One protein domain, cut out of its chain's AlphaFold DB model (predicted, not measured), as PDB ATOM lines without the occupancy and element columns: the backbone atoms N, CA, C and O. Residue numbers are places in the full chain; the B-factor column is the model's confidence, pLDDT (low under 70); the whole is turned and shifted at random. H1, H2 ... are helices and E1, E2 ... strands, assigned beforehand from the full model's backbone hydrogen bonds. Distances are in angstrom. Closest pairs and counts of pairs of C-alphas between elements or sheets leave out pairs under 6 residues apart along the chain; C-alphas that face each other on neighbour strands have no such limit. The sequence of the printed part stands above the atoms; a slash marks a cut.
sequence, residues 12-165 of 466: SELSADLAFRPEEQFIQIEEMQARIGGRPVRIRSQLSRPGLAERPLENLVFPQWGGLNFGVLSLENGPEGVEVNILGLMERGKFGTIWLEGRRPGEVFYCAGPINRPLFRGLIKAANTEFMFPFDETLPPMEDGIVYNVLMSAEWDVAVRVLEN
ATOM      1  N   SER A  12     -32.319 -41.176  35.791       89.50
ATOM      2  CA  SER A  12     -32.732 -40.996  34.397       89.50
ATOM      3  C   SER A  12     -31.531 -41.023  33.452       89.50
ATOM      4  O   SER A  12     -30.387 -40.930  33.890       89.50
ATOM      5  N   GLU A  13     -31.795 -41.141  32.147       91.12
ATOM      6  CA  GLU A  13     -30.766 -41.059  31.094       91.12
ATOM      7  C   GLU A  13     -29.595 -42.048  31.294       91.12
ATOM      8  O   GLU A  13     -28.443 -41.729  31.014       91.12
ATOM      9  N   LEU A  14     -29.885 -43.255  31.802       92.94
ATOM     10  CA  LEU A  14     -28.877 -44.299  31.995       92.94
ATOM     11  C   LEU A  14     -28.382 -44.822  30.638       92.94
ATOM     12  O   LEU A  14     -29.160 -45.372  29.860       92.94
ATOM     13  N   SER A  15     -27.081 -44.701  30.404       95.00
ATOM     14  CA  SER A  15     -26.361 -45.276  29.268       95.00
ATOM     15  C   SER A  15     -25.118 -46.001  29.775       95.00
ATOM     16  O   SER A  15     -24.465 -45.526  30.705       95.00
ATOM     17  N   ALA A  16     -24.790 -47.153  29.193       95.00
ATOM     18  CA  ALA A  16     -23.625 -47.936  29.586       95.00
ATOM     19  C   ALA A  16     -22.953 -48.572  28.369       95.00
ATOM     20  O   ALA A  16     -23.616 -49.246  27.580       95.00
ATOM     21  N   ASP A  17     -21.640 -48.385  28.274       96.25
ATOM     22  CA  ASP A  17     -20.752 -49.102  27.370       96.25
ATOM     23  C   ASP A  17     -19.975 -50.164  28.156       96.25
ATOM     24  O   ASP A  17     -19.307 -49.866  29.157       96.25
ATOM     25  N   LEU A  18     -20.140 -51.419  27.739       95.69
ATOM     26  CA  LEU A  18     -19.699 -52.602  28.466       95.69
ATOM     27  C   LEU A  18     -18.898 -53.517  27.538       95.69
ATOM     28  O   LEU A  18     -19.412 -53.988  26.524       95.69
ATOM     29  N   ALA A  19     -17.684 -53.866  27.950       95.50
ATOM     30  CA  ALA A  19     -16.863 -54.881  27.305       95.50
ATOM     31  C   ALA A  19     -16.703 -56.093  28.230       95.50
ATOM     32  O   ALA A  19     -16.406 -55.956  29.414       95.50
ATOM     33  N   PHE A  20     -16.881 -57.303  27.700       95.56
ATOM     34  CA  PHE A  20     -16.667 -58.532  28.464       95.56
ATOM     35  C   PHE A  20     -15.325 -59.167  28.101       95.56
ATOM     36  O   PHE A  20     -15.058 -59.428  26.928       95.56
ATOM     37  N   ARG A  21     -14.498 -59.443  29.114       94.00
ATOM     38  CA  ARG A  21     -13.211 -60.136  28.997       94.00
ATOM     39  C   ARG A  21     -13.328 -61.536  29.613       94.00
ATOM     40  O   ARG A  21     -13.281 -61.662  30.840       94.00
ATOM     41  N   PRO A  22     -13.496 -62.592  28.793       90.75
ATOM     42  CA  PRO A  22     -13.842 -63.926  29.287       90.75
ATOM     43  C   PRO A  22     -12.787 -64.557  30.198       90.75
ATOM     44  O   PRO A  22     -13.152 -65.213  31.168       90.75
ATOM     45  N   GLU A  23     -11.499 -64.351  29.906       88.88
ATOM     46  CA  GLU A  23     -10.384 -64.960  30.654       88.88
ATOM     47  C   GLU A  23     -10.371 -64.549  32.131       88.88
ATOM     48  O   GLU A  23     -10.047 -65.346  33.006       88.88
ATOM     49  N   GLU A  24     -10.781 -63.314  32.410       88.56
ATOM     50  CA  GLU A  24     -10.790 -62.710  33.744       88.56
ATOM     51  C   GLU A  24     -12.202 -62.690  34.356       88.56
ATOM     52  O   GLU A  24     -12.402 -62.116  35.429       88.56
ATOM     53  N   GLN A  25     -13.192 -63.250  33.639       92.81
ATOM     54  CA  GLN A  25     -14.630 -63.091  33.894       92.81
ATOM     55  C   GLN A  25     -15.024 -61.628  34.166       92.81
ATOM     56  O   GLN A  25     -15.918 -61.344  34.966       92.81
ATOM     57  N   PHE A  26     -14.327 -60.692  33.520       96.12
ATOM     58  CA  PHE A  26     -14.380 -59.275  33.841       96.12
ATOM     59  C   PHE A  26     -15.350 -58.550  32.912       96.12
ATOM     60  O   PHE A  26     -15.179 -58.537  31.693       96.12
ATOM     61  N   ILE A  27     -16.375 -57.936  33.498       95.50
ATOM     62  CA  ILE A  27     -17.246 -56.979  32.821       95.50
ATOM     63  C   ILE A  27     -16.637 -55.600  33.039       95.50
ATOM     64  O   ILE A  27     -16.781 -54.994  34.101       95.50
ATOM     65  N   GLN A  28     -15.953 -55.113  32.012       96.62
ATOM     66  CA  GLN A  28     -15.442 -53.761  31.979       96.62
ATOM     67  C   GLN A  28     -16.573 -52.800  31.625       96.62
ATOM     68  O   GLN A  28     -17.041 -52.744  30.495       96.62
ATOM     69  N   ILE A  29     -16.971 -51.998  32.599       96.62
ATOM     70  CA  ILE A  29     -17.680 -50.740  32.395       96.62
ATOM     71  C   ILE A  29     -16.670 -49.735  31.837       96.62
ATOM     72  O   ILE A  29     -15.890 -49.158  32.601       96.62
ATOM     73  N   GLU A  30     -16.635 -49.569  30.514       95.88
ATOM     74  CA  GLU A  30     -15.791 -48.551  29.878       95.88
ATOM     75  C   GLU A  30     -16.301 -47.162  30.248       95.88
ATOM     76  O   GLU A  30     -15.542 -46.299  30.696       95.88
ATOM     77  N   GLU A  31     -17.618 -46.991  30.153       95.81
ATOM     78  CA  GLU A  31     -18.298 -45.807  30.635       95.81
ATOM     79  C   GLU A  31     -19.776 -46.089  30.906       95.81
ATOM     80  O   GLU A  31     -20.517 -46.519  30.032       95.81
ATOM     81  N   MET A  32     -20.228 -45.800  32.121       96.56
ATOM     82  CA  MET A  32     -21.642 -45.733  32.469       96.56
ATOM     83  C   MET A  32     -21.960 -44.308  32.898       96.56
ATOM     84  O   MET A  32     -21.305 -43.768  33.788       96.56
ATOM     85  N   GLN A  33     -22.950 -43.693  32.263       96.12
ATOM     86  CA  GLN A  33     -23.414 -42.345  32.572       96.12
ATOM     87  C   GLN A  33     -24.888 -42.398  32.962       96.12
ATOM     88  O   GLN A  33     -25.666 -43.158  32.387       96.12
ATOM     89  N   ALA A  34     -25.273 -41.590  33.941       93.88
ATOM     90  CA  ALA A  34     -26.666 -41.416  34.328       93.88
ATOM     91  C   ALA A  34     -26.889 -40.012  34.893       93.88
ATOM     92  O   ALA A  34     -25.941 -39.272  35.173       93.88
ATOM     93  N   ARG A  35     -28.155 -39.658  35.109       91.94
ATOM     94  CA  ARG A  35     -28.554 -38.482  35.881       91.94
ATOM     95  C   ARG A  35     -29.302 -38.902  37.132       91.94
ATOM     96  O   ARG A  35     -30.288 -39.622  37.045       91.94
ATOM     97  N   ILE A  36     -28.849 -38.426  38.286       88.69
ATOM     98  CA  ILE A  36     -29.501 -38.635  39.581       88.69
ATOM     99  C   ILE A  36     -30.057 -37.286  40.023       88.69
ATOM    100  O   ILE A  36     -29.295 -36.341  40.226       88.69
ATOM    101  N   GLY A  37     -31.385 -37.162  40.092       84.31
ATOM    102  CA  GLY A  37     -32.022 -35.869  40.376       84.31
ATOM    103  C   GLY A  37     -31.673 -34.797  39.333       84.31
ATOM    104  O   GLY A  37     -31.503 -33.630  39.667       84.31
ATOM    105  N   GLY A  38     -31.475 -35.202  38.070       86.75
ATOM    106  CA  GLY A  38     -31.030 -34.323  36.980       86.75
ATOM    107  C   GLY A  38     -29.521 -34.034  36.940       86.75
ATOM    108  O   GLY A  38     -29.039 -33.498  35.938       86.75
ATOM    109  N   ARG A  39     -28.750 -34.431  37.963       92.44
ATOM    110  CA  ARG A  39     -27.305 -34.165  38.051       92.44
ATOM    111  C   ARG A  39     -26.477 -35.325  37.485       92.44
ATOM    112  O   ARG A  39     -26.794 -36.480  37.776       92.44
ATOM    113  N   PRO A  40     -25.444 -35.057  36.666       93.50
ATOM    114  CA  PRO A  40     -24.708 -36.103  35.967       93.50
ATOM    115  C   PRO A  40     -23.786 -36.887  36.906       93.50
ATOM    116  O   PRO A  40     -23.055 -36.310  37.715       93.50
ATOM    117  N   VAL A  41     -23.785 -38.206  36.735       95.06
ATOM    118  CA  VAL A  41     -22.872 -39.146  37.389       95.06
ATOM    119  C   VAL A  41     -22.239 -40.066  36.357       95.06
ATOM    120  O   VAL A  41     -22.862 -40.410  35.347       95.06
ATOM    121  N   ARG A  42     -20.997 -40.469  36.616       96.12
ATOM    122  CA  ARG A  42     -20.231 -41.365  35.757       96.12
ATOM    123  C   ARG A  42     -19.587 -42.469  36.582       96.12
ATOM    124  O   ARG A  42     -19.026 -42.218  37.646       96.12
ATOM    125  N   ILE A  43     -19.652 -43.685  36.058       97.12
ATOM    126  CA  ILE A  43     -19.008 -44.869  36.616       97.12
ATOM    127  C   ILE A  43     -18.123 -45.483  35.537       97.12
ATOM    128  O   ILE A  43     -18.532 -45.629  34.385       97.12
ATOM    129  N   ARG A  44     -16.902 -45.847  35.913       97.44
ATOM    130  CA  ARG A  44     -15.986 -46.641  35.087       97.44
ATOM    131  C   ARG A  44     -15.439 -47.783  35.915       97.44
ATOM    132  O   ARG A  44     -15.446 -47.711  37.138       97.44
ATOM    133  N   SER A  45     -14.932 -48.813  35.260       97.12
ATOM    134  CA  SER A  45     -14.277 -49.920  35.946       97.12
ATOM    135  C   SER A  45     -12.934 -50.254  35.327       97.12
ATOM    136  O   SER A  45     -12.717 -50.090  34.125       97.12
ATOM    137  N   GLN A  46     -12.043 -50.773  36.156       95.25
ATOM    138  CA  GLN A  46     -10.755 -51.295  35.728       95.25
ATOM    139  C   GLN A  46     -10.303 -52.394  36.678       95.25
ATOM    140  O   GLN A  46     -10.648 -52.383  37.857       95.25
ATOM    141  N   LEU A  47      -9.489 -53.324  36.196       94.94
ATOM    142  CA  LEU A  47      -8.878 -54.312  37.077       94.94
ATOM    143  C   LEU A  47      -7.963 -53.635  38.094       94.94
ATOM    144  O   LEU A  47      -7.259 -52.662  37.790       94.94
ATOM    145  N   SER A  48      -7.955 -54.188  39.300       93.94
ATOM    146  CA  SER A  48      -6.983 -53.821  40.311       93.94
ATOM    147  C   SER A  48      -5.563 -54.075  39.812       93.94
ATOM    148  O   SER A  48      -5.261 -55.094  39.188       93.94
ATOM    149  N   ARG A  49      -4.684 -53.117  40.100       91.62
ATOM    150  CA  ARG A  49      -3.261 -53.167  39.780       91.62
ATOM    151  C   ARG A  49      -2.455 -52.400  40.829       91.62
ATOM    152  O   ARG A  49      -2.982 -51.443  41.410       91.62
ATOM    153  N   PRO A  50      -1.180 -52.760  41.051       88.00
ATOM    154  CA  PRO A  50      -0.295 -51.995  41.923       88.00
ATOM    155  C   PRO A  50      -0.235 -50.518  41.511       88.00
ATOM    156  O   PRO A  50      -0.161 -50.202  40.324       88.00
ATOM    157  N   GLY A  51      -0.271 -49.618  42.495       84.88
ATOM    158  CA  GLY A  51      -0.189 -48.170  42.274       84.88
ATOM    159  C   GLY A  51      -1.492 -47.491  41.842       84.88
ATOM    160  O   GLY A  51      -1.469 -46.293  41.586       84.88
ATOM    161  N   LEU A  52      -2.619 -48.213  41.766       87.00
ATOM    162  CA  LEU A  52      -3.933 -47.600  41.518       87.00
ATOM    163  C   LEU A  52      -4.373 -46.676  42.664       87.00
ATOM    164  O   LEU A  52      -4.903 -45.598  42.429       87.00
ATOM    165  N   ALA A  53      -4.128 -47.110  43.893       87.50
ATOM    166  CA  ALA A  53      -4.253 -46.311  45.097       87.50
ATOM    167  C   ALA A  53      -3.040 -46.602  45.988       87.50
ATOM    168  O   ALA A  53      -2.292 -47.556  45.749       87.50
ATOM    169  N   GLU A  54      -2.845 -45.795  47.029       84.19
ATOM    170  CA  GLU A  54      -1.797 -46.050  48.029       84.19
ATOM    171  C   GLU A  54      -1.882 -47.460  48.632       84.19
ATOM    172  O   GLU A  54      -0.860 -48.100  48.880       84.19
ATOM    173  N   ARG A  55      -3.106 -47.930  48.881       84.00
ATOM    174  CA  ARG A  55      -3.373 -49.283  49.360       84.00
ATOM    175  C   ARG A  55      -3.820 -50.162  48.194       84.00
ATOM    176  O   ARG A  55      -4.561 -49.676  47.338       84.00
ATOM    177  N   PRO A  56      -3.408 -51.442  48.155       88.31
ATOM    178  CA  PRO A  56      -3.955 -52.395  47.200       88.31
ATOM    179  C   PRO A  56      -5.480 -52.430  47.310       88.31
ATOM    180  O   PRO A  56      -6.019 -52.558  48.406       88.31
ATOM    181  N   LEU A  57      -6.157 -52.292  46.174       93.69
ATOM    182  CA  LEU A  57      -7.604 -52.451  46.081       93.69
ATOM    183  C   LEU A  57      -7.903 -53.871  45.609       93.69
ATOM    184  O   LEU A  57      -7.147 -54.428  44.816       93.69
ATOM    185  N   GLU A  58      -8.997 -54.465  46.056       95.06
ATOM    186  CA  GLU A  58      -9.441 -55.763  45.550       95.06
ATOM    187  C   GLU A  58     -10.551 -55.585  44.512       95.06
ATOM    188  O   GLU A  58     -11.308 -54.614  44.522       95.06
ATOM    189  N   ASN A  59     -10.641 -56.527  43.577       95.69
ATOM    190  CA  ASN A  59     -11.681 -56.505  42.557       95.69
ATOM    191  C   ASN A  59     -13.056 -56.816  43.168       95.69
ATOM    192  O   ASN A  59     -13.196 -57.713  44.001       95.69
ATOM    193  N   LEU A  60     -14.093 -56.123  42.700       94.69
ATOM    194  CA  LEU A  60     -15.483 -56.386  43.044       94.69
ATOM    195  C   LEU A  60     -15.974 -57.640  42.314       94.69
ATOM    196  O   LEU A  60     -16.460 -57.587  41.185       94.69
ATOM    197  N   VAL A  61     -15.821 -58.784  42.974       93.31
ATOM    198  CA  VAL A  61     -16.251 -60.093  42.470       93.31
ATOM    199  C   VAL A  61     -17.610 -60.460  43.062       93.31
ATOM    200  O   VAL A  61     -17.829 -60.281  44.259       93.31
ATOM    201  N   PHE A  62     -18.503 -61.007  42.232       89.81
ATOM    202  CA  PHE A  62     -19.835 -61.493  42.598       89.81
ATOM    203  C   PHE A  62     -19.889 -63.026  42.501       89.81
ATOM    204  O   PHE A  62     -20.239 -63.572  41.447       89.81
ATOM    205  N   PRO A  63     -19.602 -63.761  43.596       87.12
ATOM    206  CA  PRO A  63     -19.612 -65.225  43.589       87.12
ATOM    207  C   PRO A  63     -20.967 -65.808  43.172       87.12
ATOM    208  O   PRO A  63     -21.025 -66.767  42.406       87.12
ATOM    209  N   GLN A  64     -22.065 -65.178  43.606       85.56
ATOM    210  CA  GLN A  64     -23.432 -65.586  43.262       85.56
ATOM    211  C   GLN A  64     -23.766 -65.490  41.767       85.56
ATOM    212  O   GLN A  64     -24.755 -66.070  41.329       85.56
ATOM    213  N   TRP A  65     -22.965 -64.769  40.980       86.25
ATOM    214  CA  TRP A  65     -23.137 -64.629  39.534       86.25
ATOM    215  C   TRP A  65     -22.063 -65.402  38.763       86.25
ATOM    216  O   TRP A  65     -21.624 -64.976  37.702       86.25
ATOM    217  N   GLY A  66     -21.608 -66.533  39.311       84.56
ATOM    218  CA  GLY A  66     -20.622 -67.390  38.652       84.56
ATOM    219  C   GLY A  66     -19.205 -66.815  38.646       84.56
ATOM    220  O   GLY A  66     -18.421 -67.177  37.775       84.56
ATOM    221  N   GLY A  67     -18.889 -65.926  39.598       87.44
ATOM    222  CA  GLY A  67     -17.565 -65.313  39.724       87.44
ATOM    223  C   GLY A  67     -17.362 -64.047  38.891       87.44
ATOM    224  O   GLY A  67     -16.229 -63.589  38.783       87.44
ATOM    225  N   LEU A  68     -18.434 -63.457  38.341       93.06
ATOM    226  CA  LEU A  68     -18.340 -62.212  37.571       93.06
ATOM    227  C   LEU A  68     -17.582 -61.127  38.338       93.06
ATOM    228  O   LEU A  68     -17.892 -60.807  39.488       93.06
ATOM    229  N   ASN A  69     -16.603 -60.550  37.659       94.88
ATOM    230  CA  ASN A  69     -15.705 -59.535  38.166       94.88
ATOM    231  C   ASN A  69     -16.082 -58.182  37.544       94.88
ATOM    232  O   ASN A  69     -16.207 -58.074  36.328       94.88
ATOM    233  N   PHE A  70     -16.250 -57.149  38.365       95.00
ATOM    234  CA  PHE A  70     -16.484 -55.766  37.926       95.00
ATOM    235  C   PHE A  70     -15.281 -54.854  38.198       95.00
ATOM    236  O   PHE A  70     -15.363 -53.644  38.022       95.00
ATOM    237  N   GLY A  71     -14.146 -55.423  38.606       96.12
ATOM    238  CA  GLY A  71     -12.920 -54.696  38.898       96.12
ATOM    239  C   GLY A  71     -13.087 -53.726  40.066       96.12
ATOM    240  O   GLY A  71     -13.879 -53.944  40.978       96.12
ATOM    241  N   VAL A  72     -12.320 -52.648  40.037       97.06
ATOM    242  CA  VAL A  72     -12.484 -51.479  40.896       97.06
ATOM    243  C   VAL A  72     -13.344 -50.469  40.149       97.06
ATOM    244  O   VAL A  72     -13.012 -50.094  39.022       97.06
ATOM    245  N   LEU A  73     -14.426 -50.023  40.781       97.56
ATOM    246  CA  LEU A  73     -15.308 -49.000  40.240       97.56
ATOM    247  C   LEU A  73     -14.795 -47.613  40.624       97.56
ATOM    248  O   LEU A  73     -14.595 -47.321  41.800       97.56
ATOM    249  N   SER A  74     -14.632 -46.755  39.629       96.75
ATOM    250  CA  SER A  74     -14.373 -45.326  39.772       96.75
ATOM    251  C   SER A  74     -15.694 -44.574  39.669       96.75
ATOM    252  O   SER A  74     -16.396 -44.727  38.668       96.75
ATOM    253  N   LEU A  75     -16.024 -43.772  40.679       96.12
ATOM    254  CA  LEU A  75     -17.234 -42.957  40.724       96.12
ATOM    255  C   LEU A  75     -16.872 -41.477  40.628       96.12
ATOM    256  O   LEU A  75     -16.050 -40.972  41.389       96.12
ATOM    257  N   GLU A  76     -17.529 -40.782  39.708       95.25
ATOM    258  CA  GLU A  76     -17.370 -39.349  39.483       95.25
ATOM    259  C   GLU A  76     -18.749 -38.697  39.381       95.25
ATOM    260  O   GLU A  76     -19.700 -39.278  38.846       95.25
ATOM    261  N   ASN A  77     -18.864 -37.464  39.859       95.62
ATOM    262  CA  ASN A  77     -20.053 -36.651  39.660       95.62
ATOM    263  C   ASN A  77     -19.712 -35.259  39.127       95.62
ATOM    264  O   ASN A  77     -18.568 -34.808  39.167       95.62
ATOM    265  N   GLY A  78     -20.721 -34.607  38.549       92.25
ATOM    266  CA  GLY A  78     -20.567 -33.278  37.968       92.25
ATOM    267  C   GLY A  78     -20.236 -32.186  38.994       92.25
ATOM    268  O   GLY A  78     -20.334 -32.399  40.204       92.25
ATOM    269  N   PRO A  79     -19.919 -30.967  38.521       92.00
ATOM    270  CA  PRO A  79     -19.575 -29.831  39.381       92.00
ATOM    271  C   PRO A  79     -20.717 -29.405  40.315       92.00
ATOM    272  O   PRO A  79     -20.465 -28.796  41.347       92.00
ATOM    273  N   GLU A  80     -21.961 -29.757  39.994       91.56
ATOM    274  CA  GLU A  80     -23.133 -29.512  40.842       91.56
ATOM    275  C   GLU A  80     -23.277 -30.530  41.987       91.56
ATOM    276  O   GLU A  80     -24.156 -30.385  42.832       91.56
ATOM    277  N   GLY A  81     -22.443 -31.571  42.030       93.56
ATOM    278  CA  GLY A  81     -22.552 -32.655  43.000       93.56
ATOM    279  C   GLY A  81     -23.732 -33.581  42.700       93.56
ATOM    280  O   GLY A  81     -24.353 -33.509  41.641       93.56
ATOM    281  N   VAL A  82     -24.051 -34.472  43.633       93.38
ATOM    282  CA  VAL A  82     -25.215 -35.364  43.555       93.38
ATOM    283  C   VAL A  82     -26.018 -35.292  44.844       93.38
ATOM    284  O   VAL A  82     -25.448 -35.181  45.927       93.38
ATOM    285  N   GLU A  83     -27.340 -35.335  44.725       91.56
ATOM    286  CA  GLU A  83     -28.236 -35.361  45.877       91.56
ATOM    287  C   GLU A  83     -28.388 -36.782  46.415       91.56
ATOM    288  O   GLU A  83     -28.736 -37.704  45.676       91.56
ATOM    289  N   VAL A  84     -28.142 -36.950  47.713       89.94
ATOM    290  CA  VAL A  84     -28.247 -38.238  48.406       89.94
ATOM    291  C   VAL A  84     -28.953 -38.080  49.746       89.94
ATOM    292  O   VAL A  84     -28.790 -37.081  50.445       89.94
ATOM    293  N   ASN A  85     -29.732 -39.087  50.119       86.50
ATOM    294  CA  ASN A  85     -30.176 -39.301  51.487       86.50
ATOM    295  C   ASN A  85     -29.297 -40.396  52.088       86.50
ATOM    296  O   ASN A  85     -29.336 -41.547  51.646       86.50
ATOM    297  N   ILE A  86     -28.491 -40.046  53.090       79.44
ATOM    298  CA  ILE A  86     -27.712 -41.048  53.811       79.44
ATOM    299  C   ILE A  86     -28.612 -41.655  54.880       79.44
ATOM    300  O   ILE A  86     -28.859 -41.053  55.928       79.44
ATOM    301  N   LEU A  87     -29.119 -42.852  54.587       73.50
ATOM    302  CA  LEU A  87     -30.015 -43.582  55.475       73.50
ATOM    303  C   LEU A  87     -29.419 -43.710  56.883       73.50
ATOM    304  O   LEU A  87     -28.237 -43.995  57.055       73.50
ATOM    305  N   GLY A  88     -30.252 -43.471  57.895       72.12
ATOM    306  CA  GLY A  88     -29.844 -43.453  59.301       72.12
ATOM    307  C   GLY A  88     -29.225 -42.122  59.734       72.12
ATOM    308  O   GLY A  88     -29.615 -41.602  60.775       72.12
ATOM    309  N   LEU A  89     -28.336 -41.529  58.926       80.75
ATOM    310  CA  LEU A  89     -27.745 -40.210  59.205       80.75
ATOM    311  C   LEU A  89     -28.704 -39.051  58.920       80.75
ATOM    312  O   LEU A  89     -28.538 -37.992  59.506       80.75
ATOM    313  N   MET A  90     -29.681 -39.210  58.029       83.88
ATOM    314  CA  MET A  90     -30.579 -38.132  57.601       83.88
ATOM    315  C   MET A  90     -32.045 -38.516  57.803       83.88
ATOM    316  O   MET A  90     -32.417 -39.690  57.758       83.88
ATOM    317  N   GLU A  91     -32.912 -37.522  58.006       77.62
ATOM    318  CA  GLU A  91     -34.358 -37.759  58.030       77.62
ATOM    319  C   GLU A  91     -34.834 -38.267  56.655       77.62
ATOM    320  O   GLU A  91     -34.356 -37.811  55.615       77.62
ATOM    321  N   ARG A  92     -35.796 -39.200  56.621       75.00
ATOM    322  CA  ARG A  92     -36.329 -39.738  55.356       75.00
ATOM    323  C   ARG A  92     -36.860 -38.614  54.454       75.00
ATOM    324  O   ARG A  92     -37.650 -37.771  54.885       75.00
ATOM    325  N   GLY A  93     -36.438 -38.628  53.189       75.38
ATOM    326  CA  GLY A  93     -36.846 -37.656  52.169       75.38
ATOM    327  C   GLY A  93     -36.119 -36.306  52.224       75.38
ATOM    328  O   GLY A  93     -36.430 -35.435  51.416       75.38
ATOM    329  N   LYS A  94     -35.170 -36.108  53.149       81.06
ATOM    330  CA  LYS A  94     -34.213 -34.989  53.097       81.06
ATOM    331  C   LYS A  94     -33.008 -35.400  52.257       81.06
ATOM    332  O   LYS A  94     -32.502 -36.502  52.425       81.06
ATOM    333  N   PHE A  95     -32.531 -34.531  51.380       87.44
ATOM    334  CA  PHE A  95     -31.361 -34.811  50.553       87.44
ATOM    335  C   PHE A  95     -30.268 -33.792  50.848       87.44
ATOM    336  O   PHE A  95     -30.557 -32.626  51.101       87.44
ATOM    337  N   GLY A  96     -29.029 -34.265  50.845       91.44
ATOM    338  CA  GLY A  96     -27.824 -33.458  50.929       91.44
ATOM    339  C   GLY A  96     -27.066 -33.539  49.615       91.44
ATOM    340  O   GLY A  96     -27.154 -34.546  48.912       91.44
ATOM    341  N   THR A  97     -26.333 -32.487  49.259       94.44
ATOM    342  CA  THR A  97     -25.460 -32.527  48.082       94.44
ATOM    343  C   THR A  97     -24.086 -33.039  48.484       94.44
ATOM    344  O   THR A  97     -23.471 -32.497  49.404       94.44
ATOM    345  N   ILE A  98     -23.583 -34.040  47.765       95.56
ATOM    346  CA  ILE A  98     -22.221 -34.541  47.939       95.56
ATOM    347  C   ILE A  98     -21.403 -34.467  46.649       95.56
ATOM    348  O   ILE A  98     -21.935 -34.641  45.553       95.56
ATOM    349  N   TRP A  99     -20.094 -34.262  46.776       96.56
ATOM    350  CA  TRP A  99     -19.109 -34.455  45.707       96.56
ATOM    351  C   TRP A  99     -18.193 -35.611  46.061       96.56
ATOM    352  O   TRP A  99     -17.746 -35.711  47.207       96.56
ATOM    353  N   LEU A 100     -17.933 -36.467  45.077       96.75
ATOM    354  CA  LEU A 100     -17.065 -37.625  45.214       96.75
ATOM    355  C   LEU A 100     -15.719 -37.310  44.566       96.75
ATOM    356  O   LEU A 100     -15.645 -37.037  43.370       96.75
ATOM    357  N   GLU A 101     -14.654 -37.352  45.357       96.00
ATOM    358  CA  GLU A 101     -13.288 -37.097  44.902       96.00
ATOM    359  C   GLU A 101     -12.326 -38.179  45.399       96.00
ATOM    360  O   GLU A 101     -12.632 -38.965  46.301       96.00
ATOM    361  N   GLY A 102     -11.130 -38.216  44.813       94.19
ATOM    362  CA  GLY A 102     -10.044 -39.036  45.327       94.19
ATOM    363  C   GLY A 102      -9.562 -38.566  46.690       94.19
ATOM    364  O   GLY A 102      -9.563 -37.377  47.006       94.19
ATOM    365  N   ARG A 103      -9.075 -39.513  47.494       90.94
ATOM    366  CA  ARG A 103      -8.469 -39.212  48.798       90.94
ATOM    367  C   ARG A 103      -7.141 -38.453  48.650       90.94
ATOM    368  O   ARG A 103      -6.695 -37.785  49.580       90.94
ATOM    369  N   ARG A 104      -6.496 -38.569  47.485       88.81
ATOM    370  CA  ARG A 104      -5.225 -37.926  47.132       88.81
ATOM    371  C   ARG A 104      -5.287 -37.313  45.733       88.81
ATOM    372  O   ARG A 104      -6.095 -37.754  44.918       88.81
ATOM    373  N   PRO A 105      -4.408 -36.342  45.420       86.19
ATOM    374  CA  PRO A 105      -4.284 -35.824  44.062       86.19
ATOM    375  C   PRO A 105      -4.030 -36.954  43.055       86.19
ATOM    376  O   PRO A 105      -3.106 -37.744  43.233       86.19
ATOM    377  N   GLY A 106      -4.850 -37.021  42.005       85.25
ATOM    378  CA  GLY A 106      -4.767 -38.051  40.964       85.25
ATOM    379  C   GLY A 106      -5.542 -39.341  41.254       85.25
ATOM    380  O   GLY A 106      -5.690 -40.152  40.345       85.25
ATOM    381  N   GLU A 107      -6.066 -39.525  42.470       91.25
ATOM    382  CA  GLU A 107      -7.053 -40.572  42.762       91.25
ATOM    383  C   GLU A 107      -8.469 -40.080  42.399       91.25
ATOM    384  O   GLU A 107      -8.733 -38.877  42.316       91.25
ATOM    385  N   VAL A 108      -9.400 -41.018  42.234       94.25
ATOM    386  CA  VAL A 108     -10.850 -40.757  42.176       94.25
ATOM    387  C   VAL A 108     -11.541 -41.465  43.340       94.25
ATOM    388  O   VAL A 108     -10.886 -42.154  44.124       94.25
ATOM    389  N   PHE A 109     -12.852 -41.288  43.492       97.19
ATOM    390  CA  PHE A 109     -13.593 -42.045  44.491       97.19
ATOM    391  C   PHE A 109     -13.761 -43.492  44.017       97.19
ATOM    392  O   PHE A 109     -14.242 -43.733  42.907       97.19
ATOM    393  N   TYR A 110     -13.379 -44.456  44.850       96.81
ATOM    394  CA  TYR A 110     -13.394 -45.873  44.511       96.81
ATOM    395  C   TYR A 110     -14.454 -46.642  45.300       96.81
ATOM    396  O   TYR A 110     -14.601 -46.472  46.512       96.81
ATOM    397  N   CYS A 111     -15.131 -47.555  44.605       96.25
ATOM    398  CA  CYS A 111     -15.833 -48.685  45.199       96.25
ATOM    399  C   CYS A 111     -15.140 -49.972  44.739       96.25
ATOM    400  O   CYS A 111     -15.073 -50.268  43.545       96.25
ATOM    401  N   ALA A 112     -14.574 -50.705  45.688       96.00
ATOM    402  CA  ALA A 112     -13.778 -51.899  45.444       96.00
ATOM    403  C   ALA A 112     -14.355 -53.099  46.203       96.00
ATOM    404  O   ALA A 112     -15.269 -52.964  47.018       96.00
ATOM    405  N   GLY A 113     -13.866 -54.290  45.876       92.12
ATOM    406  CA  GLY A 113     -14.371 -55.535  46.432       92.12
ATOM    407  C   GLY A 113     -13.639 -56.034  47.671       92.12
ATOM    408  O   GLY A 113     -12.745 -55.350  48.172       92.12
ATOM    409  N   PRO A 114     -14.005 -57.253  48.114       90.56
ATOM    410  CA  PRO A 114     -15.049 -58.128  47.539       90.56
ATOM    411  C   PRO A 114     -16.490 -57.684  47.889       90.56
ATOM    412  O   PRO A 114     -16.694 -56.914  48.817       90.56
ATOM    413  N   ILE A 115     -17.526 -58.155  47.172       88.56
ATOM    414  CA  ILE A 115     -18.922 -57.670  47.354       88.56
ATOM    415  C   ILE A 115     -19.507 -57.909  48.759       88.56
ATOM    416  O   ILE A 115     -20.432 -57.219  49.176       88.56
ATOM    417  N   ASN A 116     -18.989 -58.898  49.488       87.69
ATOM    418  CA  ASN A 116     -19.377 -59.209  50.865       87.69
ATOM    419  C   ASN A 116     -18.684 -58.321  51.911       87.69
ATOM    420  O   ASN A 116     -19.079 -58.346  53.073       87.69
ATOM    421  N   ARG A 117     -17.648 -57.580  51.511       91.94
ATOM    422  CA  ARG A 117     -16.943 -56.583  52.318       91.94
ATOM    423  C   ARG A 117     -16.464 -55.459  51.389       91.94
ATOM    424  O   ARG A 117     -15.263 -55.335  51.147       91.94
ATOM    425  N   PRO A 118     -17.396 -54.702  50.783       94.00
ATOM    426  CA  PRO A 118     -17.035 -53.717  49.776       94.00
ATOM    427  C   PRO A 118     -16.250 -52.577  50.420       94.00
ATOM    428  O   PRO A 118     -16.581 -52.136  51.517       94.00
ATOM    429  N   LEU A 119     -15.228 -52.077  49.736       95.12
ATOM    430  CA  LEU A 119     -14.435 -50.939  50.188       95.12
ATOM    431  C   LEU A 119     -14.942 -49.660  49.523       95.12
ATOM    432  O   LEU A 119     -14.952 -49.566  48.294       95.12
ATOM    433  N   PHE A 120     -15.292 -48.654  50.323       95.56
ATOM    434  CA  PHE A 120     -15.492 -47.283  49.853       95.56
ATOM    435  C   PHE A 120     -14.285 -46.435  50.236       95.56
ATOM    436  O   PHE A 120     -13.970 -46.304  51.418       95.56
ATOM    437  N   ARG A 121     -13.619 -45.840  49.242       95.88
ATOM    438  CA  ARG A 121     -12.422 -45.023  49.459       95.88
ATOM    439  C   ARG A 121     -12.500 -43.715  48.690       95.88
ATOM    440  O   ARG A 121     -12.686 -43.715  47.479       95.88
ATOM    441  N   GLY A 122     -12.250 -42.607  49.378       96.81
ATOM    442  CA  GLY A 122     -12.167 -41.297  48.742       96.81
ATOM    443  C   GLY A 122     -12.427 -40.148  49.704       96.81
ATOM    444  O   GLY A 122     -12.394 -40.309  50.924       96.81
ATOM    445  N   LEU A 123     -12.692 -38.982  49.129       96.62
ATOM    446  CA  LEU A 123     -13.133 -37.780  49.819       96.62
ATOM    447  C   LEU A 123     -14.587 -37.498  49.429       96.62
ATOM    448  O   LEU A 123     -14.915 -37.420  48.246       96.62
ATOM    449  N   ILE A 124     -15.445 -37.310  50.428       96.38
ATOM    450  CA  ILE A 124     -16.808 -36.815  50.262       96.38
ATOM    451  C   ILE A 124     -16.828 -35.365  50.715       96.38
ATOM    452  O   ILE A 124     -16.598 -35.070  51.886       96.38
ATOM    453  N   LYS A 125     -17.137 -34.439  49.814       96.38
ATOM    454  CA  LYS A 125     -17.454 -33.062  50.208       96.38
ATOM    455  C   LYS A 125     -18.959 -32.953  50.380       96.38
ATOM    456  O   LYS A 125     -19.675 -33.344  49.468       96.38
ATOM    457  N   ALA A 126     -19.439 -32.446  51.509       95.38
ATOM    458  CA  ALA A 126     -20.867 -32.353  51.804       95.38
ATOM    459  C   ALA A 126     -21.323 -30.892  51.882       95.38
ATOM    460  O   ALA A 126     -20.670 -30.078  52.535       95.38
ATOM    461  N   ALA A 127     -22.455 -30.577  51.251       92.94
ATOM    462  CA  ALA A 127     -23.143 -29.293  51.367       92.94
ATOM    463  C   ALA A 127     -24.662 -29.475  51.485       92.94
ATOM    464  O   ALA A 127     -25.205 -30.506  51.081       92.94
ATOM    465  N   ASN A 128     -25.358 -28.465  52.013       90.50
ATOM    466  CA  ASN A 128     -26.818 -28.429  52.154       90.50
ATOM    467  C   ASN A 128     -27.371 -29.713  52.786       90.50
ATOM    468  O   ASN A 128     -28.304 -30.323  52.275       90.50
ATOM    469  N   THR A 129     -26.719 -30.183  53.850       91.25
ATOM    470  CA  THR A 129     -26.960 -31.506  54.436       91.25
ATOM    471  C   THR A 129     -27.368 -31.364  55.894       91.25
ATOM    472  O   THR A 129     -26.619 -30.812  56.696       91.25
ATOM    473  N   GLU A 130     -28.523 -31.909  56.260       91.12
ATOM    474  CA  GLU A 130     -28.940 -32.077  57.655       91.12
ATOM    475  C   GLU A 130     -28.625 -33.502  58.107       91.12
ATOM    476  O   GLU A 130     -29.103 -34.456  57.493       91.12
ATOM    477  N   PHE A 131     -27.853 -33.657  59.180       90.88
ATOM    478  CA  PHE A 131     -27.508 -34.964  59.730       90.88
ATOM    479  C   PHE A 131     -27.876 -35.096  61.211       90.88
ATOM    480  O   PHE A 131     -27.940 -34.123  61.965       90.88
ATOM    481  N   MET A 132     -28.090 -36.340  61.623       86.31
ATOM    482  CA  MET A 132     -28.485 -36.767  62.956       86.31
ATOM    483  C   MET A 132     -27.472 -37.812  63.427       86.31
ATOM    484  O   MET A 132     -27.285 -38.846  62.788       86.31
ATOM    485  N   PHE A 133     -26.792 -37.540  64.539       81.88
ATOM    486  CA  PHE A 133     -25.820 -38.459  65.134       81.88
ATOM    487  C   PHE A 133     -25.907 -38.450  66.671       81.88
ATOM    488  O   PHE A 133     -26.100 -37.390  67.262       81.88
ATOM    489  N   PRO A 134     -25.774 -39.598  67.358       72.19
ATOM    490  CA  PRO A 134     -25.927 -40.955  66.838       72.19
ATOM    491  C   PRO A 134     -27.302 -41.141  66.192       72.19
ATOM    492  O   PRO A 134     -28.157 -40.254  66.256       72.19
ATOM    493  N   PHE A 135     -27.510 -42.274  65.545       69.31
ATOM    494  CA  PHE A 135     -28.752 -42.562  64.838       69.31
ATOM    495  C   PHE A 135     -29.966 -42.503  65.771       69.31
ATOM    496  O   PHE A 135     -29.862 -42.793  66.964       69.31
ATOM    497  N   ASP A 136     -31.101 -42.050  65.245       57.44
ATOM    498  CA  ASP A 136     -32.355 -42.049  65.993       57.44
ATOM    499  C   ASP A 136     -32.915 -43.477  66.013       57.44
ATOM    500  O   ASP A 136     -33.342 -43.994  64.982       57.44
ATOM    501  N   GLU A 137     -32.894 -44.119  67.184       50.28
ATOM    502  CA  GLU A 137     -33.409 -45.480  67.397       50.28
ATOM    503  C   GLU A 137     -34.924 -45.588  67.157       50.28
ATOM    504  O   GLU A 137     -35.452 -46.688  67.013       50.28
ATOM    505  N   THR A 138     -35.636 -44.454  67.115       45.25
ATOM    506  CA  THR A 138     -37.079 -44.412  66.840       45.25
ATOM    507  C   THR A 138     -37.410 -44.394  65.352       45.25
ATOM    508  O   THR A 138     -38.569 -44.602  64.979       45.25
ATOM    509  N   LEU A 139     -36.415 -44.175  64.483       51.91
ATOM    510  CA  LEU A 139     -36.591 -44.468  63.067       51.91
ATOM    511  C   LEU A 139     -36.829 -45.975  62.942       51.91
ATOM    512  O   LEU A 139     -36.118 -46.743  63.591       51.91
ATOM    513  N   PRO A 140     -37.804 -46.421  62.122       50.09
ATOM    514  CA  PRO A 140     -37.968 -47.844  61.872       50.09
ATOM    515  C   PRO A 140     -36.596 -48.401  61.496       50.09
ATOM    516  O   PRO A 140     -35.930 -47.739  60.678       50.09
ATOM    517  N   PRO A 141     -36.174 -49.547  62.074       53.81
ATOM    518  CA  PRO A 141     -34.921 -50.180  61.685       53.81
ATOM    519  C   PRO A 141     -34.876 -50.179  60.165       53.81
ATOM    520  O   PRO A 141     -35.917 -50.387  59.524       53.81
ATOM    521  N   MET A 142     -33.722 -49.808  59.598       56.50
ATOM    522  CA  MET A 142     -33.546 -49.848  58.148       56.50
ATOM    523  C   MET A 142     -34.114 -51.184  57.681       56.50
ATOM    524  O   MET A 142     -33.700 -52.214  58.205       56.50
ATOM    525  N   GLU A 143     -35.138 -51.155  56.818       55.56
ATOM    526  CA  GLU A 143     -35.746 -52.396  56.337       55.56
ATOM    527  C   GLU A 143     -34.607 -53.276  55.825       55.56
ATOM    528  O   GLU A 143     -33.789 -52.788  55.037       55.56
ATOM    529  N   ASP A 144     -34.529 -54.518  56.319       53.50
ATOM    530  CA  ASP A 144     -33.504 -55.490  55.941       53.50
ATOM    531  C   ASP A 144     -33.443 -55.575  54.414       53.50
ATOM    532  O   ASP A 144     -34.283 -56.177  53.741       53.50
ATOM    533  N   GLY A 145     -32.458 -54.886  53.853       68.31
ATOM    534  CA  GLY A 145     -32.394 -54.570  52.441       68.31
ATOM    535  C   GLY A 145     -30.954 -54.577  51.972       68.31
ATOM    536  O   GLY A 145     -30.019 -54.377  52.745       68.31
ATOM    537  N   ILE A 146     -30.766 -54.792  50.671       72.50
ATOM    538  CA  ILE A 146     -29.433 -54.929  50.064       72.50
ATOM    539  C   ILE A 146     -28.544 -53.720  50.393       72.50
ATOM    540  O   ILE A 146     -27.372 -53.897  50.704       72.50
ATOM    541  N   VAL A 147     -29.106 -52.506  50.403       74.69
ATOM    542  CA  VAL A 147     -28.368 -51.281  50.749       74.69
ATOM    543  C   VAL A 147     -27.894 -51.294  52.204       74.69
ATOM    544  O   VAL A 147     -26.740 -50.968  52.457       74.69
ATOM    545  N   TYR A 148     -28.746 -51.695  53.154       76.94
ATOM    546  CA  TYR A 148     -28.361 -51.789  54.565       76.94
ATOM    547  C   TYR A 148     -27.220 -52.788  54.758       76.94
ATOM    548  O   TYR A 148     -26.196 -52.452  55.347       76.94
ATOM    549  N   ASN A 149     -27.357 -53.981  54.176       78.88
ATOM    550  CA  ASN A 149     -26.344 -55.030  54.270       78.88
ATOM    551  C   ASN A 149     -25.000 -54.579  53.690       78.88
ATOM    552  O   ASN A 149     -23.956 -54.856  54.280       78.88
ATOM    553  N   VAL A 150     -25.018 -53.848  52.571       83.12
ATOM    554  CA  VAL A 150     -23.811 -53.249  51.988       83.12
ATOM    555  C   VAL A 150     -23.206 -52.217  52.938       83.12
ATOM    556  O   VAL A 150     -22.031 -52.327  53.250       83.12
ATOM    557  N   LEU A 151     -23.983 -51.257  53.449       83.12
ATOM    558  CA  LEU A 151     -23.458 -50.204  54.332       83.12
ATOM    559  C   LEU A 151     -22.881 -50.758  55.644       83.12
ATOM    560  O   LEU A 151     -21.869 -50.255  56.125       83.12
ATOM    561  N   MET A 152     -23.495 -51.805  56.201       83.38
ATOM    562  CA  MET A 152     -23.040 -52.442  57.439       83.38
ATOM    563  C   MET A 152     -21.790 -53.313  57.239       83.38
ATOM    564  O   MET A 152     -20.939 -53.368  58.126       83.38
ATOM    565  N   SER A 153     -21.663 -53.991  56.094       89.62
ATOM    566  CA  SER A 153     -20.507 -54.848  55.773       89.62
ATOM    567  C   SER A 153     -19.351 -54.106  55.099       89.62
ATOM    568  O   SER A 153     -18.257 -54.662  54.986       89.62
ATOM    569  N   ALA A 154     -19.579 -52.869  54.656       92.00
ATOM    570  CA  ALA A 154     -18.581 -52.083  53.957       92.00
ATOM    571  C   ALA A 154     -17.394 -51.727  54.851       92.00
ATOM    572  O   ALA A 154     -17.552 -51.309  56.001       92.00
ATOM    573  N   GLU A 155     -16.202 -51.834  54.277       95.19
ATOM    574  CA  GLU A 155     -15.008 -51.202  54.806       95.19
ATOM    575  C   GLU A 155     -14.970 -49.749  54.343       95.19
ATOM    576  O   GLU A 155     -14.953 -49.440  53.150       95.19
ATOM    577  N   TRP A 156     -14.976 -48.841  55.309       94.56
ATOM    578  CA  TRP A 156     -14.875 -47.416  55.067       94.56
ATOM    579  C   TRP A 156     -13.408 -47.001  55.094       94.56
ATOM    580  O   TRP A 156     -12.649 -47.385  55.982       94.56
ATOM    581  N   ASP A 157     -13.014 -46.204  54.112       95.75
ATOM    582  CA  ASP A 157     -11.755 -45.463  54.058       95.75
ATOM    583  C   ASP A 157     -12.039 -44.089  53.435       95.75
ATOM    584  O   ASP A 157     -11.477 -43.688  52.409       95.75
ATOM    585  N   VAL A 158     -12.977 -43.374  54.055       95.81
ATOM    586  CA  VAL A 158     -13.569 -42.144  53.527       95.81
ATOM    587  C   VAL A 158     -13.249 -40.968  54.436       95.81
ATOM    588  O   VAL A 158     -13.446 -41.044  55.644       95.81
ATOM    589  N   ALA A 159     -12.799 -39.866  53.848       96.75
ATOM    590  CA  ALA A 159     -12.741 -38.569  54.515       96.75
ATOM    591  C   ALA A 159     -13.985 -37.752  54.144       96.75
ATOM    592  O   ALA A 159     -14.406 -37.766  52.986       96.75
ATOM    593  N   VAL A 160     -14.571 -37.030  55.095       95.75
ATOM    594  CA  VAL A 160     -15.702 -36.126  54.854       95.75
ATOM    595  C   VAL A 160     -15.276 -34.691  55.124       95.75
ATOM    596  O   VAL A 160     -14.877 -34.356  56.237       95.75
ATOM    597  N   ARG A 161     -15.415 -33.828  54.117       95.75
ATOM    598  CA  ARG A 161     -15.163 -32.390  54.220       95.75
ATOM    599  C   ARG A 161     -16.466 -31.613  54.230       95.75
ATOM    600  O   ARG A 161     -17.283 -31.734  53.315       95.75
ATOM    601  N   VAL A 162     -16.619 -30.758  55.230       95.00
ATOM    602  CA  VAL A 162     -17.757 -29.845  55.334       95.00
ATOM    603  C   VAL A 162     -17.545 -28.646  54.408       95.00
ATOM    604  O   VAL A 162     -16.556 -27.916  54.532       95.00
ATOM    605  N   LEU A 163     -18.476 -28.466  53.470       92.44
ATOM    606  CA  LEU A 163     -18.635 -27.252  52.674       92.44
ATOM    607  C   LEU A 163     -19.781 -26.424  53.273       92.44
ATOM    608  O   LEU A 163     -19.781 -26.174  54.469       92.44
ATOM    609  N   GLU A 164     -20.750 -26.006  52.465       87.44
ATOM    610  CA  GLU A 164     -21.778 -25.045  52.856       87.44
ATOM    611  C   GLU A 164     -22.999 -25.685  53.520       87.44
ATOM    612  O   GLU A 164     -23.467 -26.738  53.097       87.44
ATOM    613  N   ASN A 165     -23.558 -25.013  54.530       87.81
ATOM    614  CA  ASN A 165     -24.869 -25.331  55.110       87.81
ATOM    615  C   ASN A 165     -25.025 -26.805  55.553       87.81
ATOM    616  O   ASN A 165     -26.020 -27.471  55.253       87.81
TER     617      ASN A 165
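Overview. This is residues 12 to 165 of the 466 residues of an uncharacterized protein of bacterium ADurb.Bin431 (UniProt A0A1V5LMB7). One broad, twisted sheet arches along the domain, with the meander E1 to E4, four strands each the antiparallel neighbour of the one before, at one end and E5, E6, E8 and E10 toward the other. At that other end E9, the long stretch of residues 132 to 145 and the one short helix, H1, make a wide loop from E8 back to E10. The printed part has 154 residues, with ten named strands and one named helix, H1, which comes between E9 and E10 along the chain; the sheet is branched, E8 having three neighbours, and its neighbour pairs are antiparallel but for E8 and E10, which are parallel. The class is mostly strand, though under half of the residues are in named elements. The whole is compact, with a radius of gyration of the C-alphas of 16.3 A and spans of 48 by 33 by 33 A.

Arrangement. E8, residues 119 to 127, has three neighbours and bends by 64 degrees at residue 122. E7, residues 109 to 112, and E6, residues 96 to 101, lie on one side of E8, E7 beside its residues 119 to 122 and E6 beside its residues 122 to 127. E10, residues 155 to 162, lies on the other side of E8. E8 and E10 are parallel at 16 degrees, with N 124 and O 159 2.8 A apart, within hydrogen-bond range. E7 and E8 form a hairpin, with N 110 and O 121 at 2.8 A. E6 and E8 are antiparallel at 130 degrees, with N 123 and O 101 at 2.8 A. E5, residues 82 to 84, is an edge strand and forms a hairpin with E6, N 82 and O 98 being 2.9 A apart. On the other side of E7 from E8 lies E4, residues 72 to 77, with N 73 and O 111 at 2.8 A. Next comes E3, residues 39 to 46, in a hairpin with E4, N 42 and O 76 being 2.8 A apart. E2, residues 26 to 36, bends by 63 degrees at residue 30 and forms a hairpin with E3, with N 32 and O 43 at 2.8 A. The edge strand E1, residues 12 to 21, forms a hairpin with E2, with N 17 and O 31 at 2.8 A. E9, residues 129 to 131, pairs with no named strand; its closest C-alpha to E6 is that of Thr 129, 4.1 A from that of Gly 96. H1, residues 146 to 153, is only just not on the sheet, with 4 pairs of C-alphas within 10 A; every O i to N i+4 pair in it is within hydrogen-bond range. H1 and E8 are apart.

Along the chain. E1 begins at C-alpha 12, (-32.732, -40.996, 34.397), and is 27.9 A long from first to last C-alpha. E2 is 26.2 A long, E3 23.9 A, E4 16.7 A and E6 16.2 A; E5 and E7 are short. E8 is 23.4 A long and starts at C-alpha 119, (-14.435, -50.939, 50.188). After the short E9, H1 measures 10.6 A. E10, 21.5 A long, ends at C-alpha 162, (-17.757, -29.845, 55.334).

Size, cuts and confidence. The two C-alphas farthest apart are those of Glu 23 and Thr 138, at 49.4 A. The printed part has no cut. The long links are E3 to E4, E5 to E6 and E9 to H1; within the first, residues 61 to 62 pair with residues 68 to 69, antiparallel. The mean pLDDT of the printed part is 88.4, and residues 135 to 145 are under 70.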